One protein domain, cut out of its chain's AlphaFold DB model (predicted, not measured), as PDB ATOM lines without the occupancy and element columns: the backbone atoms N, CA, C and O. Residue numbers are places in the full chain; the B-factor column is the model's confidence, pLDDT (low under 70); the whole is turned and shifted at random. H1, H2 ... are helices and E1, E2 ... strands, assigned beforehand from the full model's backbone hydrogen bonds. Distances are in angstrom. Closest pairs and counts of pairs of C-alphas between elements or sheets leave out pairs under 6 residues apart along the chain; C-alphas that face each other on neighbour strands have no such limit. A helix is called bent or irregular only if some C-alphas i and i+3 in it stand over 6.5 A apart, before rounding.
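Overview. This is residues 104 to 191 of the 191 residues of the protein "C2H2-type domain-containing protein" of Ruthenibacterium lactatiformans (UniProt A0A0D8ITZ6). What is the main picture? One long helix, H1, runs through the middle; a strongly twisted antiparallel sheet in the order E1 E2 E3 covers one side of it, and H2 and H3 pack on its residues 106 to 113. What makes it up? The printed part has 88 residues, with named elements in the order H1 E1 E2 E3 H2 H3, class mixed, helices and strands. It is compact, radius of gyration of the C-alphas 13.4 A, spanning 38 by 28 by 21 A.

Along the chain. Where does it begin? H1, residues 105 to 122, runs 25.5 A from C-alpha 105 at (145.051, 193.701, 205.201). Which are the strands? E1, residues 128 to 136, 21.0 A, bends by 53 degrees at residue 133; E2 is residues 139 to 146, 21.8 A, and E3 residues 150 to 154, 13.3 A. What follows? H2, residues 156 to 172, 24.1 A, has a kink of 52 degrees near residue 166 and is irregular, C-alphas 165 and 168 being 7.9 A apart. H3, residues 182 to 190, 12.6 A, ends with C-alpha 190 at (128.802, 201.842, 207.920).

Arrangement. How is the sheet built? The hairpins E1 and E2, and E2 and E3, form a meander, each strand the antiparallel neighbour of the one before. Within hydrogen-bond range are N 132 and O 143, 2.9 A, and N 154 and O 140, 2.8 A. How does H1 stand to it? In two layers, a helix on one face of a sheet, H1 has a height over the sheet of 8.6 A and runs slantwise to the strands, at 53 degrees to E1 on the local plane. The closest C-alphas of H1 and E1 are those of Lys 112 and Ala 131, 6.8 A. What of the other helices? H1 touches H2 with residues 106 to 111 alone, opposite ways at a steep tilt of 59 degrees, closest C-alphas Val 107 and Glu 163, 5.8 A. H1 touches H3 with residues 106 to 113 alone, about perpendicular at 90 degrees, closest C-alphas Leu 110 and Ala 185, 5.4 A; H2 and H3 are apart. Are the helix backbones complete? Every O i to N i+4 pair is within hydrogen-bond range in H1 and H3, and 11 of 13 in H2.

Size, cuts and confidence. How large is it? The C-alphas farthest apart, of Glu 125 and Glu 175, are 38.8 A apart. Is it continuous? The printed part has no cut and no long link. Where is confidence low? Residues 174 to 176 are under 70.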
ATOM      1  N   ASP A 104     145.778 192.088 200.801       96.19
ATOM      2  CA  ASP A 104     145.315 193.351 201.382       96.19
ATOM      3  C   ASP A 104     144.790 193.132 202.811       96.19
ATOM      4  O   ASP A 104     143.817 192.404 203.036       96.19
ATOM      5  N   ASP A 105     145.416 193.794 203.788       97.44
ATOM      6  CA  ASP A 105     145.051 193.701 205.201       97.44
ATOM      7  C   ASP A 105     143.651 194.236 205.491       97.44
ATOM      8  O   ASP A 105     142.985 193.759 206.408       97.44
ATOM      9  N   ARG A 106     143.174 195.170 204.671       96.94
ATOM     10  CA  ARG A 106     141.822 195.723 204.753       96.94
ATOM     11  C   ARG A 106     140.781 194.673 204.394       96.94
ATOM     12  O   ARG A 106     139.799 194.511 205.109       96.94
ATOM     13  N   VAL A 107     141.024 193.906 203.330       98.00
ATOM     14  CA  VAL A 107     140.147 192.795 202.923       98.00
ATOM     15  C   VAL A 107     140.113 191.723 204.012       98.00
ATOM     16  O   VAL A 107     139.035 191.243 204.366       98.00
ATOM     17  N   VAL A 108     141.270 191.389 204.594       98.19
ATOM     18  CA  VAL A 108     141.349 190.420 205.696       98.19
ATOM     19  C   VAL A 108     140.545 190.886 206.913       98.19
ATOM     20  O   VAL A 108     139.782 190.089 207.458       98.19
ATOM     21  N   GLU A 109     140.632 192.159 207.315       97.88
ATOM     22  CA  GLU A 109     139.828 192.676 208.435       97.88
ATOM     23  C   GLU A 109     138.318 192.665 208.149       97.88
ATOM     24  O   GLU A 109     137.530 192.339 209.040       97.88
ATOM     25  N   LEU A 110     137.891 192.946 206.912       97.81
ATOM     26  CA  LEU A 110     136.479 192.823 206.527       97.81
ATOM     27  C   LEU A 110     135.992 191.374 206.660       97.81
ATOM     28  O   LEU A 110     134.921 191.130 207.214       97.81
ATOM     29  N   ILE A 111     136.791 190.403 206.210       97.94
ATOM     30  CA  ILE A 111     136.471 188.975 206.349       97.94
ATOM     31  C   ILE A 111     136.441 188.570 207.825       97.94
ATOM     32  O   ILE A 111     135.502 187.897 208.252       97.94
ATOM     33  N   LYS A 112     137.421 189.006 208.628       97.00
ATOM     34  CA  LYS A 112     137.444 188.761 210.078       97.00
ATOM     35  C   LYS A 112     136.169 189.259 210.744       97.00
ATOM     36  O   LYS A 112     135.580 188.515 211.523       97.00
ATOM     37  N   LEU A 113     135.706 190.462 210.405       95.69
ATOM     38  CA  LEU A 113     134.458 191.009 210.933       95.69
ATOM     39  C   LEU A 113     133.239 190.152 210.551       95.69
ATOM     40  O   LEU A 113     132.420 189.860 211.420       95.69
ATOM     41  N   LEU A 114     133.138 189.693 209.297       94.56
ATOM     42  CA  LEU A 114     132.050 188.801 208.861       94.56
ATOM     43  C   LEU A 114     132.000 187.513 209.691       94.56
ATOM     44  O   LEU A 114     130.936 187.110 210.157       94.56
ATOM     45  N   TYR A 115     133.154 186.879 209.901       94.62
ATOM     46  CA  TYR A 115     133.217 185.659 210.696       94.62
ATOM     47  C   TYR A 115     133.022 185.904 212.195       94.62
ATOM     48  O   TYR A 115     132.442 185.057 212.865       94.62
ATOM     49  N   LEU A 116     133.478 187.037 212.735       92.31
ATOM     50  CA  LEU A 116     133.216 187.403 214.129       92.31
ATOM     51  C   LEU A 116     131.709 187.488 214.398       92.31
ATOM     52  O   LEU A 116     131.246 186.940 215.395       92.31
ATOM     53  N   VAL A 117     130.947 188.104 213.487       91.56
ATOM     54  CA  VAL A 117     129.478 188.154 213.572       91.56
ATOM     55  C   VAL A 117     128.878 186.748 213.478       91.56
ATOM     56  O   VAL A 117     128.096 186.364 214.341       91.56
ATOM     57  N   ASP A 118     129.296 185.942 212.497       92.12
ATOM     58  CA  ASP A 118     128.780 184.576 212.308       92.12
ATOM     59  C   ASP A 118     129.036 183.658 213.517       92.12
ATOM     60  O   ASP A 118     128.154 182.900 213.929       92.12
ATOM     61  N   VAL A 119     130.231 183.723 214.116       91.19
ATOM     62  CA  VAL A 119     130.554 182.924 215.307       91.19
ATOM     63  C   VAL A 119     129.764 183.420 216.515       91.19
ATOM     64  O   VAL A 119     129.240 182.588 217.251       91.19
ATOM     65  N   GLN A 120     129.628 184.735 216.703       88.56
ATOM     66  CA  GLN A 120     128.844 185.301 217.803       88.56
ATOM     67  C   GLN A 120     127.352 184.938 217.699       88.56
ATOM     68  O   GLN A 120     126.720 184.679 218.723       88.56
ATOM     69  N   ASP A 121     126.804 184.868 216.484       90.81
ATOM     70  CA  ASP A 121     125.418 184.457 216.236       90.81
ATOM     71  C   ASP A 121     125.207 182.952 216.478       90.81
ATOM     72  O   ASP A 121     124.185 182.538 217.032       90.81
ATOM     73  N   LYS A 122     126.170 182.113 216.074       90.31
ATOM     74  CA  LYS A 122     126.091 180.647 216.227       90.31
ATOM     75  C   LYS A 122     126.410 180.161 217.637       90.31
ATOM     76  O   LYS A 122     125.861 179.144 218.059       90.31
ATOM     77  N   PHE A 123     127.305 180.854 218.331       88.81
ATOM     78  CA  PHE A 123     127.829 180.484 219.645       88.81
ATOM     79  C   PHE A 123     127.790 181.691 220.594       88.81
ATOM     80  O   PHE A 123     128.840 182.165 221.034       88.81
ATOM     81  N   PRO A 124     126.596 182.215 220.926       87.62
ATOM     82  CA  PRO A 124     126.459 183.426 221.732       87.62
ATOM     83  C   PRO A 124     127.028 183.288 223.151       87.62
ATOM     84  O   PRO A 124     127.303 184.290 223.806       87.62
ATOM     85  N   GLU A 125     127.207 182.059 223.637       88.25
ATOM     86  CA  GLU A 125     127.829 181.759 224.924       88.25
ATOM     87  C   GLU A 125     129.362 181.821 224.902       88.25
ATOM     88  O   GLU A 125     129.986 181.827 225.962       88.25
ATOM     89  N   VAL A 126     129.980 181.819 223.719       86.00
ATOM     90  CA  VAL A 126     131.435 181.867 223.582       86.00
ATOM     91  C   VAL A 126     131.887 183.318 223.596       86.00
ATOM     92  O   VAL A 126     131.608 184.081 222.677       86.00
ATOM     93  N   ASN A 127     132.645 183.686 224.626       86.56
ATOM     94  CA  ASN A 127     133.294 184.988 224.678       86.56
ATOM     95  C   ASN A 127     134.533 184.997 223.768       86.56
ATOM     96  O   ASN A 127     135.566 184.410 224.112       86.56
ATOM     97  N   ILE A 128     134.418 185.651 222.613       86.56
ATOM     98  CA  ILE A 128     135.539 185.910 221.707       86.56
ATOM     99  C   ILE A 128     136.171 187.241 222.100       86.56
ATOM    100  O   ILE A 128     135.531 188.287 222.051       86.56
ATOM    101  N   VAL A 129     137.444 187.194 222.465       86.31
ATOM    102  CA  VAL A 129     138.240 188.377 222.796       86.31
ATOM    103  C   VAL A 129     138.820 188.993 221.527       86.31
ATOM    104  O   VAL A 129     138.805 190.210 221.371       86.31
ATOM    105  N   GLU A 130     139.330 188.163 220.616       87.75
ATOM    106  CA  GLU A 130     140.022 188.640 219.420       87.75
ATOM    107  C   GLU A 130     140.027 187.584 218.311       87.75
ATOM    108  O   GLU A 130     139.840 186.396 218.573       87.75
ATOM    109  N   ALA A 131     140.265 187.999 217.070       93.56
ATOM    110  CA  ALA A 131     140.454 187.096 215.942       93.56
ATOM    111  C   ALA A 131     141.721 187.477 215.176       93.56
ATOM    112  O   ALA A 131     141.967 188.662 214.955       93.56
ATOM    113  N   TYR A 132     142.480 186.476 214.738       95.19
ATOM    114  CA  TYR A 132     143.715 186.657 213.981       95.19
ATOM    115  C   TYR A 132     143.738 185.777 212.737       95.19
ATOM    116  O   TYR A 132     143.358 184.604 212.773       95.19
ATOM    117  N   PHE A 133     144.222 186.344 211.644       97.56
ATOM    118  CA  PHE A 133     144.520 185.667 210.400       97.56
ATOM    119  C   PHE A 133     145.876 184.964 210.471       97.56
ATOM    120  O   PHE A 133     146.868 185.510 210.959       97.56
ATOM    121  N   LEU A 134     145.917 183.743 209.951       95.81
ATOM    122  CA  LEU A 134     147.104 182.908 209.850       95.81
ATOM    123  C   LEU A 134     147.108 182.186 208.504       95.81
ATOM    124  O   LEU A 134     146.051 181.876 207.950       95.81
ATOM    125  N   VAL A 135     148.300 181.821 208.040       96.12
ATOM    126  CA  VAL A 135     148.468 180.867 206.943       96.12
ATOM    127  C   VAL A 135     149.048 179.578 207.507       96.12
ATOM    128  O   VAL A 135     150.140 179.578 208.069       96.12
ATOM    129  N   LEU A 136     148.303 178.479 207.391       93.69
ATOM    130  CA  LEU A 136     148.715 177.156 207.860       93.69
ATOM    131  C   LEU A 136     148.637 176.175 206.696       93.69
ATOM    132  O   LEU A 136     147.566 176.000 206.123       93.69
ATOM    133  N   GLU A 137     149.759 175.546 206.342       92.31
ATOM    134  CA  GLU A 137     149.824 174.564 205.242       92.31
ATOM    135  C   GLU A 137     149.237 175.105 203.918       92.31
ATOM    136  O   GLU A 137     148.547 174.398 203.185       92.31
ATOM    137  N   GLY A 138     149.471 176.391 203.628       92.56
ATOM    138  CA  GLY A 138     148.954 177.071 202.433       92.56
ATOM    139  C   GLY A 138     147.471 177.459 202.494       92.56
ATOM    140  O   GLY A 138     146.927 177.932 201.501       92.56
ATOM    141  N   LYS A 139     146.806 177.272 203.638       96.44
ATOM    142  CA  LYS A 139     145.400 177.637 203.850       96.44
ATOM    143  C   LYS A 139     145.270 178.898 204.681       96.44
ATOM    144  O   LYS A 139     145.981 179.073 205.669       96.44
ATOM    145  N   TYR A 140     144.301 179.727 204.320       97.69
ATOM    146  CA  TYR A 140     143.939 180.932 205.054       97.69
ATOM    147  C   TYR A 140     143.016 180.571 206.210       97.69
ATOM    148  O   TYR A 140     141.957 179.982 206.002       97.69
ATOM    149  N   ILE A 141     143.416 180.901 207.432       97.69
ATOM    150  CA  ILE A 141     142.712 180.523 208.655       97.69
ATOM    151  C   ILE A 141     142.426 181.779 209.472       97.69
ATOM    152  O   ILE A 141     143.320 182.594 209.681       97.69
ATOM    153  N   ILE A 142     141.210 181.896 210.003       96.81
ATOM    154  CA  ILE A 142     140.926 182.790 211.129       96.81
ATOM    155  C   ILE A 142     140.928 181.954 212.399       96.81
ATOM    156  O   ILE A 142     140.193 180.969 212.512       96.81
ATOM    157  N   GLN A 143     141.758 182.354 213.352       94.69
ATOM    158  CA  GLN A 143     141.782 181.831 214.706       94.69
ATOM    159  C   GLN A 143     141.070 182.810 215.638       94.69
ATOM    160  O   GLN A 143     141.432 183.982 215.690       94.69
ATOM    161  N   PHE A 144     140.100 182.319 216.405       93.00
ATOM    162  CA  PHE A 144     139.410 183.091 217.435       93.00
ATOM    163  C   PHE A 144     140.032 182.791 218.795       93.00
ATOM    164  O   PHE A 144     140.167 181.631 219.200       93.00
ATOM    165  N   MET A 145     140.403 183.858 219.488       88.94
ATOM    166  CA  MET A 145     140.941 183.851 220.835       88.94
ATOM    167  C   MET A 145     139.806 184.120 221.815       88.94
ATOM    168  O   MET A 145     139.069 185.093 221.678       88.94
ATOM    169  N   GLY A 146     139.670 183.261 222.813       84.69
ATOM    170  CA  GLY A 146     138.617 183.325 223.816       84.69
ATOM    171  C   GLY A 146     138.757 182.168 224.796       84.69
ATOM    172  O   GLY A 146     139.808 181.530 224.864       84.69
ATOM    173  N   GLU A 147     137.690 181.857 225.529       81.12
ATOM    174  CA  GLU A 147     137.677 180.696 226.436       81.12
ATOM    175  C   GLU A 147     137.823 179.365 225.687       81.12
ATOM    176  O   GLU A 147     138.392 178.401 226.202       81.12
ATOM    177  N   LYS A 148     137.314 179.314 224.451       79.69
ATOM    178  CA  LYS A 148     137.445 178.173 223.549       79.69
ATOM    179  C   LYS A 148     138.291 178.572 222.351       79.69
ATOM    180  O   LYS A 148     138.036 179.589 221.714       79.69
ATOM    181  N   PHE A 149     139.249 177.719 222.005       80.12
ATOM    182  CA  PHE A 149     139.992 177.848 220.758       80.12
ATOM    183  C   PHE A 149     139.112 177.402 219.595       80.12
ATOM    184  O   PHE A 149     138.850 176.210 219.424       80.12
ATOM    185  N   LEU A 150     138.671 178.365 218.792       90.12
ATOM    186  CA  LEU A 150     137.958 178.115 217.546       90.12
ATOM    187  C   LEU A 150     138.837 178.552 216.377       90.12
ATOM    188  O   LEU A 150     139.617 179.500 216.477       90.12
ATOM    189  N   LYS A 151     138.714 177.856 215.251       94.00
ATOM    190  CA  LYS A 151     139.336 178.269 213.997       94.00
ATOM    191  C   LYS A 151     138.445 177.910 212.826       94.00
ATOM    192  O   LYS A 151     137.710 176.925 212.887       94.00
ATOM    193  N   THR A 152     138.552 178.682 211.760       95.38
ATOM    194  CA  THR A 152     137.824 178.450 210.517       95.38
ATOM    195  C   THR A 152     138.721 178.746 209.326       95.38
ATOM    196  O   THR A 152     139.604 179.598 209.406       95.38
ATOM    197  N   GLU A 153     138.518 178.015 208.237       97.19
ATOM    198  CA  GLU A 153     139.213 178.251 206.974       97.19
ATOM    199  C   GLU A 153     138.468 179.325 206.175       97.19
ATOM    200  O   GLU A 153     137.236 179.319 206.118       97.19
ATOM    201  N   ILE A 154     139.220 180.237 205.564       97.50
ATOM    202  CA  ILE A 154     138.728 181.198 204.582       97.50
ATOM    203  C   ILE A 154     138.951 180.580 203.198       97.50
ATOM    204  O   ILE A 154     140.100 180.454 202.765       97.50
ATOM    205  N   PRO A 155     137.886 180.220 202.462       96.75
ATOM    206  CA  PRO A 155     138.033 179.811 201.074       96.75
ATOM    207  C   PRO A 155     138.632 180.949 200.240       96.75
ATOM    208  O   PRO A 155     138.207 182.098 200.362       96.75
ATOM    209  N   LEU A 156     139.568 180.638 199.339       95.00
ATOM    210  CA  LEU A 156     140.183 181.645 198.462       95.00
ATOM    211  C   LEU A 156     139.137 182.421 197.642       95.00
ATOM    212  O   LEU A 156     139.275 183.625 197.442       95.00
ATOM    213  N   ASP A 157     138.068 181.750 197.211       97.19
ATOM    214  CA  ASP A 157     136.975 182.396 196.480       97.19
ATOM    215  C   ASP A 157     136.229 183.414 197.348       97.19
ATOM    216  O   ASP A 157     135.841 184.467 196.852       97.19
ATOM    217  N   LEU A 158     136.074 183.157 198.654       97.44
ATOM    218  CA  LEU A 158     135.495 184.137 199.576       97.44
ATOM    219  C   LEU A 158     136.392 185.373 199.678       97.44
ATOM    220  O   LEU A 158     135.879 186.487 199.598       97.44
ATOM    221  N   TYR A 159     137.711 185.180 199.799       98.00
ATOM    222  CA  TYR A 159     138.664 186.291 199.820       98.00
ATOM    223  C   TYR A 159     138.526 187.165 198.572       98.00
ATOM    224  O   TYR A 159     138.257 188.361 198.679       98.00
ATOM    225  N   LYS A 160     138.609 186.545 197.390       98.00
ATOM    226  CA  LYS A 160     138.485 187.238 196.100       98.00
ATOM    227  C   LYS A 160     137.134 187.924 195.937       98.00
ATOM    228  O   LYS A 160     137.057 189.010 195.376       98.00
ATOM    229  N   ASN A 161     136.056 187.310 196.418       98.00
ATOM    230  CA  ASN A 161     134.732 187.918 196.356       98.00
ATOM    231  C   ASN A 161     134.662 189.186 197.211       98.00
ATOM    232  O   ASN A 161     134.151 190.195 196.736       98.00
ATOM    233  N   VAL A 162     135.184 189.167 198.441       97.94
ATOM    234  CA  VAL A 162     135.217 190.365 199.296       97.94
ATOM    235  C   VAL A 162     136.115 191.438 198.683       97.94
ATOM    236  O   VAL A 162     135.685 192.581 198.566       97.94
ATOM    237  N   GLU A 163     137.311 191.072 198.224       97.75
ATOM    238  CA  GLU A 163     138.228 191.982 197.532       97.75
ATOM    239  C   GLU A 163     137.544 192.687 196.350       97.75
ATOM    240  O   GLU A 163     137.496 193.914 196.307       97.75
ATOM    241  N   ASN A 164     136.931 191.923 195.442       97.81
ATOM    242  CA  ASN A 164     136.256 192.471 194.267       97.81
ATOM    243  C   ASN A 164     135.034 193.322 194.635       97.81
ATOM    244  O   ASN A 164     134.838 194.395 194.064       97.81
ATOM    245  N   ASN A 165     134.222 192.876 195.597       97.44
ATOM    246  CA  ASN A 165     133.006 193.584 196.003       97.44
ATOM    247  C   ASN A 165     133.301 194.946 196.641       97.44
ATOM    248  O   ASN A 165     132.476 195.856 196.548       97.44
ATOM    249  N   PHE A 166     134.455 195.090 197.299       96.38
ATOM    250  CA  PHE A 166     134.848 196.330 197.965       96.38
ATOM    251  C   PHE A 166     135.959 197.094 197.236       96.38
ATOM    252  O   PHE A 166     136.345 198.155 197.721       96.38
ATOM    253  N   ALA A 167     136.432 196.631 196.074       95.44
ATOM    254  CA  ALA A 167     137.573 197.208 195.358       95.44
ATOM    255  C   ALA A 167     137.440 198.723 195.124       95.44
ATOM    256  O   ALA A 167     138.333 199.484 195.491       95.44
ATOM    257  N   GLU A 168     136.305 199.181 194.581       94.19
ATOM    258  CA  GLU A 168     136.073 200.611 194.318       94.19
ATOM    259  C   GLU A 168     136.062 201.440 195.609       94.19
ATOM    260  O   GLU A 168     136.665 202.510 195.672       94.19
ATOM    261  N   ARG A 169     135.425 200.927 196.669       94.19
ATOM    262  CA  ARG A 169     135.360 201.605 197.972       94.19
ATOM    263  C   ARG A 169     136.726 201.662 198.647       94.19
ATOM    264  O   ARG A 169     137.097 202.701 199.173       94.19
ATOM    265  N   LEU A 170     137.484 200.568 198.608       93.06
ATOM    266  CA  LEU A 170     138.835 200.486 199.166       93.06
ATOM    267  C   LEU A 170     139.825 201.383 198.414       93.06
ATOM    268  O   LEU A 170     140.771 201.878 199.026       93.06
ATOM    269  N   ALA A 171     139.620 201.590 197.112       90.94
ATOM    270  CA  ALA A 171     140.412 202.513 196.302       90.94
ATOM    271  C   ALA A 171     140.057 203.989 196.554       90.94
ATOM    272  O   ALA A 171     140.904 204.856 196.359       90.94
ATOM    273  N   ALA A 172     138.822 204.274 196.975       88.75
ATOM    274  CA  ALA A 172     138.349 205.625 197.276       88.75
ATOM    275  C   ALA A 172     138.689 206.106 198.698       88.75
ATOM    276  O   ALA A 172     138.528 207.291 198.991       88.75
ATOM    277  N   GLU A 173     139.121 205.212 199.590       83.62
ATOM    278  CA  GLU A 173     139.530 205.588 200.944       83.62
ATOM    279  C   GLU A 173     140.823 206.422 200.946       83.62
ATOM    280  O   GLU A 173     141.699 206.264 200.096       83.62
ATOM    281  N   GLU A 174     140.943 207.316 201.931       68.75
ATOM    282  CA  GLU A 174     142.100 208.201 202.077       68.75
ATOM    283  C   GLU A 174     143.410 207.430 202.329       68.75
ATOM    284  O   GLU A 174     143.422 206.360 202.938       68.75
ATOM    285  N   GLU A 175     144.545 208.017 201.939       64.88
ATOM    286  CA  GLU A 175     145.880 207.418 202.128       64.88
ATOM    287  C   GLU A 175     146.268 207.217 203.611       64.88
ATOM    288  O   GLU A 175     147.134 206.398 203.921       64.88
ATOM    289  N   ASN A 176     145.608 207.906 204.549       69.94
ATOM    290  CA  ASN A 176     145.980 207.957 205.969       69.94
ATOM    291  C   ASN A 176     145.315 206.873 206.839       69.94
ATOM    292  O   ASN A 176     144.993 207.093 208.008       69.94
ATOM    293  N   GLN A 177     145.108 205.679 206.291       85.31
ATOM    294  CA  GLN A 177     144.599 204.542 207.058       85.31
ATOM    295  C   GLN A 177     145.741 203.825 207.793       85.31
ATOM    296  O   GLN A 177     146.317 202.858 207.297       85.31
ATOM    297  N   PHE A 178     146.095 204.311 208.983       92.12
ATOM    298  CA  PHE A 178     147.229 203.764 209.738       92.12
ATOM    299  C   PHE A 178     146.860 202.570 210.621       92.12
ATOM    300  O   PHE A 178     147.686 201.687 210.817       92.12
ATOM    301  N   MET A 179     145.633 202.508 211.133       94.94
ATOM    302  CA  MET A 179     145.153 201.379 211.931       94.94
ATOM    303  C   MET A 179     144.059 200.648 211.168       94.94
ATOM    304  O   MET A 179     142.996 201.205 210.916       94.94
ATOM    305  N   ILE A 180     144.352 199.408 210.790       96.00
ATOM    306  CA  ILE A 180     143.432 198.518 210.086       96.00
ATOM    307  C   ILE A 180     143.109 197.378 211.045       96.00
ATOM    308  O   ILE A 180     143.840 196.391 211.117       96.00
ATOM    309  N   ASP A 181     142.059 197.564 211.835       95.38
ATOM    310  CA  ASP A 181     141.565 196.616 212.829       95.38
ATOM    311  C   ASP A 181     140.045 196.403 212.676       95.38
ATOM    312  O   ASP A 181     139.400 196.909 211.749       95.38
ATOM    313  N   VAL A 182     139.442 195.667 213.611       93.19
ATOM    314  CA  VAL A 182     137.994 195.412 213.613       93.19
ATOM    315  C   VAL A 182     137.158 196.693 213.750       93.19
ATOM    316  O   VAL A 182     136.023 196.738 213.265       93.19
ATOM    317  N   LYS A 183     137.681 197.746 214.397       93.81
ATOM    318  CA  LYS A 183     136.983 199.036 214.513       93.81
ATOM    319  C   LYS A 183     136.964 199.724 213.153       93.81
ATOM    320  O   LYS A 183     135.884 200.102 212.702       93.81
ATOM    321  N   TRP A 184     138.109 199.767 212.468       95.50
ATOM    322  CA  TRP A 184     138.204 200.262 211.094       95.50
ATOM    323  C   TRP A 184     137.237 199.520 210.159       95.50
ATOM    324  O   TRP A 184     136.476 200.162 209.439       95.50
ATOM    325  N   ALA A 185     137.188 198.184 210.214       95.75
ATOM    326  CA  ALA A 185     136.290 197.395 209.366       95.75
ATOM    327  C   ALA A 185     134.808 197.736 209.617       95.75
ATOM    328  O   ALA A 185     134.028 197.891 208.675       95.75
ATOM    329  N   ASN A 186     134.422 197.906 210.886       94.69
ATOM    330  CA  ASN A 186     133.067 198.312 211.261       94.69
ATOM    331  C   ASN A 186     132.711 199.715 210.755       94.69
ATOM    332  O   ASN A 186     131.588 199.939 210.307       94.69
ATOM    333  N   GLU A 187     133.633 200.670 210.857       94.12
ATOM    334  CA  GLU A 187     133.427 202.034 210.362       94.12
ATOM    335  C   GLU A 187     133.355 202.071 208.837       94.12
ATOM    336  O   GLU A 187     132.456 202.706 208.285       94.12
ATOM    337  N   PHE A 188     134.239 201.334 208.163       94.31
ATOM    338  CA  PHE A 188     134.260 201.222 206.712       94.31
ATOM    339  C   PHE A 188     132.928 200.709 206.162       94.31
ATOM    340  O   PHE A 188     132.429 201.280 205.197       94.31
ATOM    341  N   LEU A 189     132.325 199.687 206.781       93.25
ATOM    342  CA  LEU A 189     131.048 199.110 206.336       93.25
ATOM    343  C   LEU A 189     129.817 199.981 206.630       93.25
ATOM    344  O   LEU A 189     128.777 199.771 206.008       93.25
ATOM    345  N   LYS A 190     129.906 200.927 207.573       90.38
ATOM    346  CA  LYS A 190     128.802 201.842 207.920       90.38
ATOM    347  C   LYS A 190     128.684 203.041 206.978       90.38
ATOM    348  O   LYS A 190     127.627 203.670 206.965       90.38
ATOM    349  N   LYS A 191     129.758 203.372 206.262       78.06
ATOM    350  CA  LYS A 191     129.762 204.375 205.190       78.06
ATOM    351  C   LYS A 191     129.056 203.826 203.950       78.06
ATOM    352  O   LYS A 191     128.330 204.618 203.317       78.06
TER     353      LYS A 191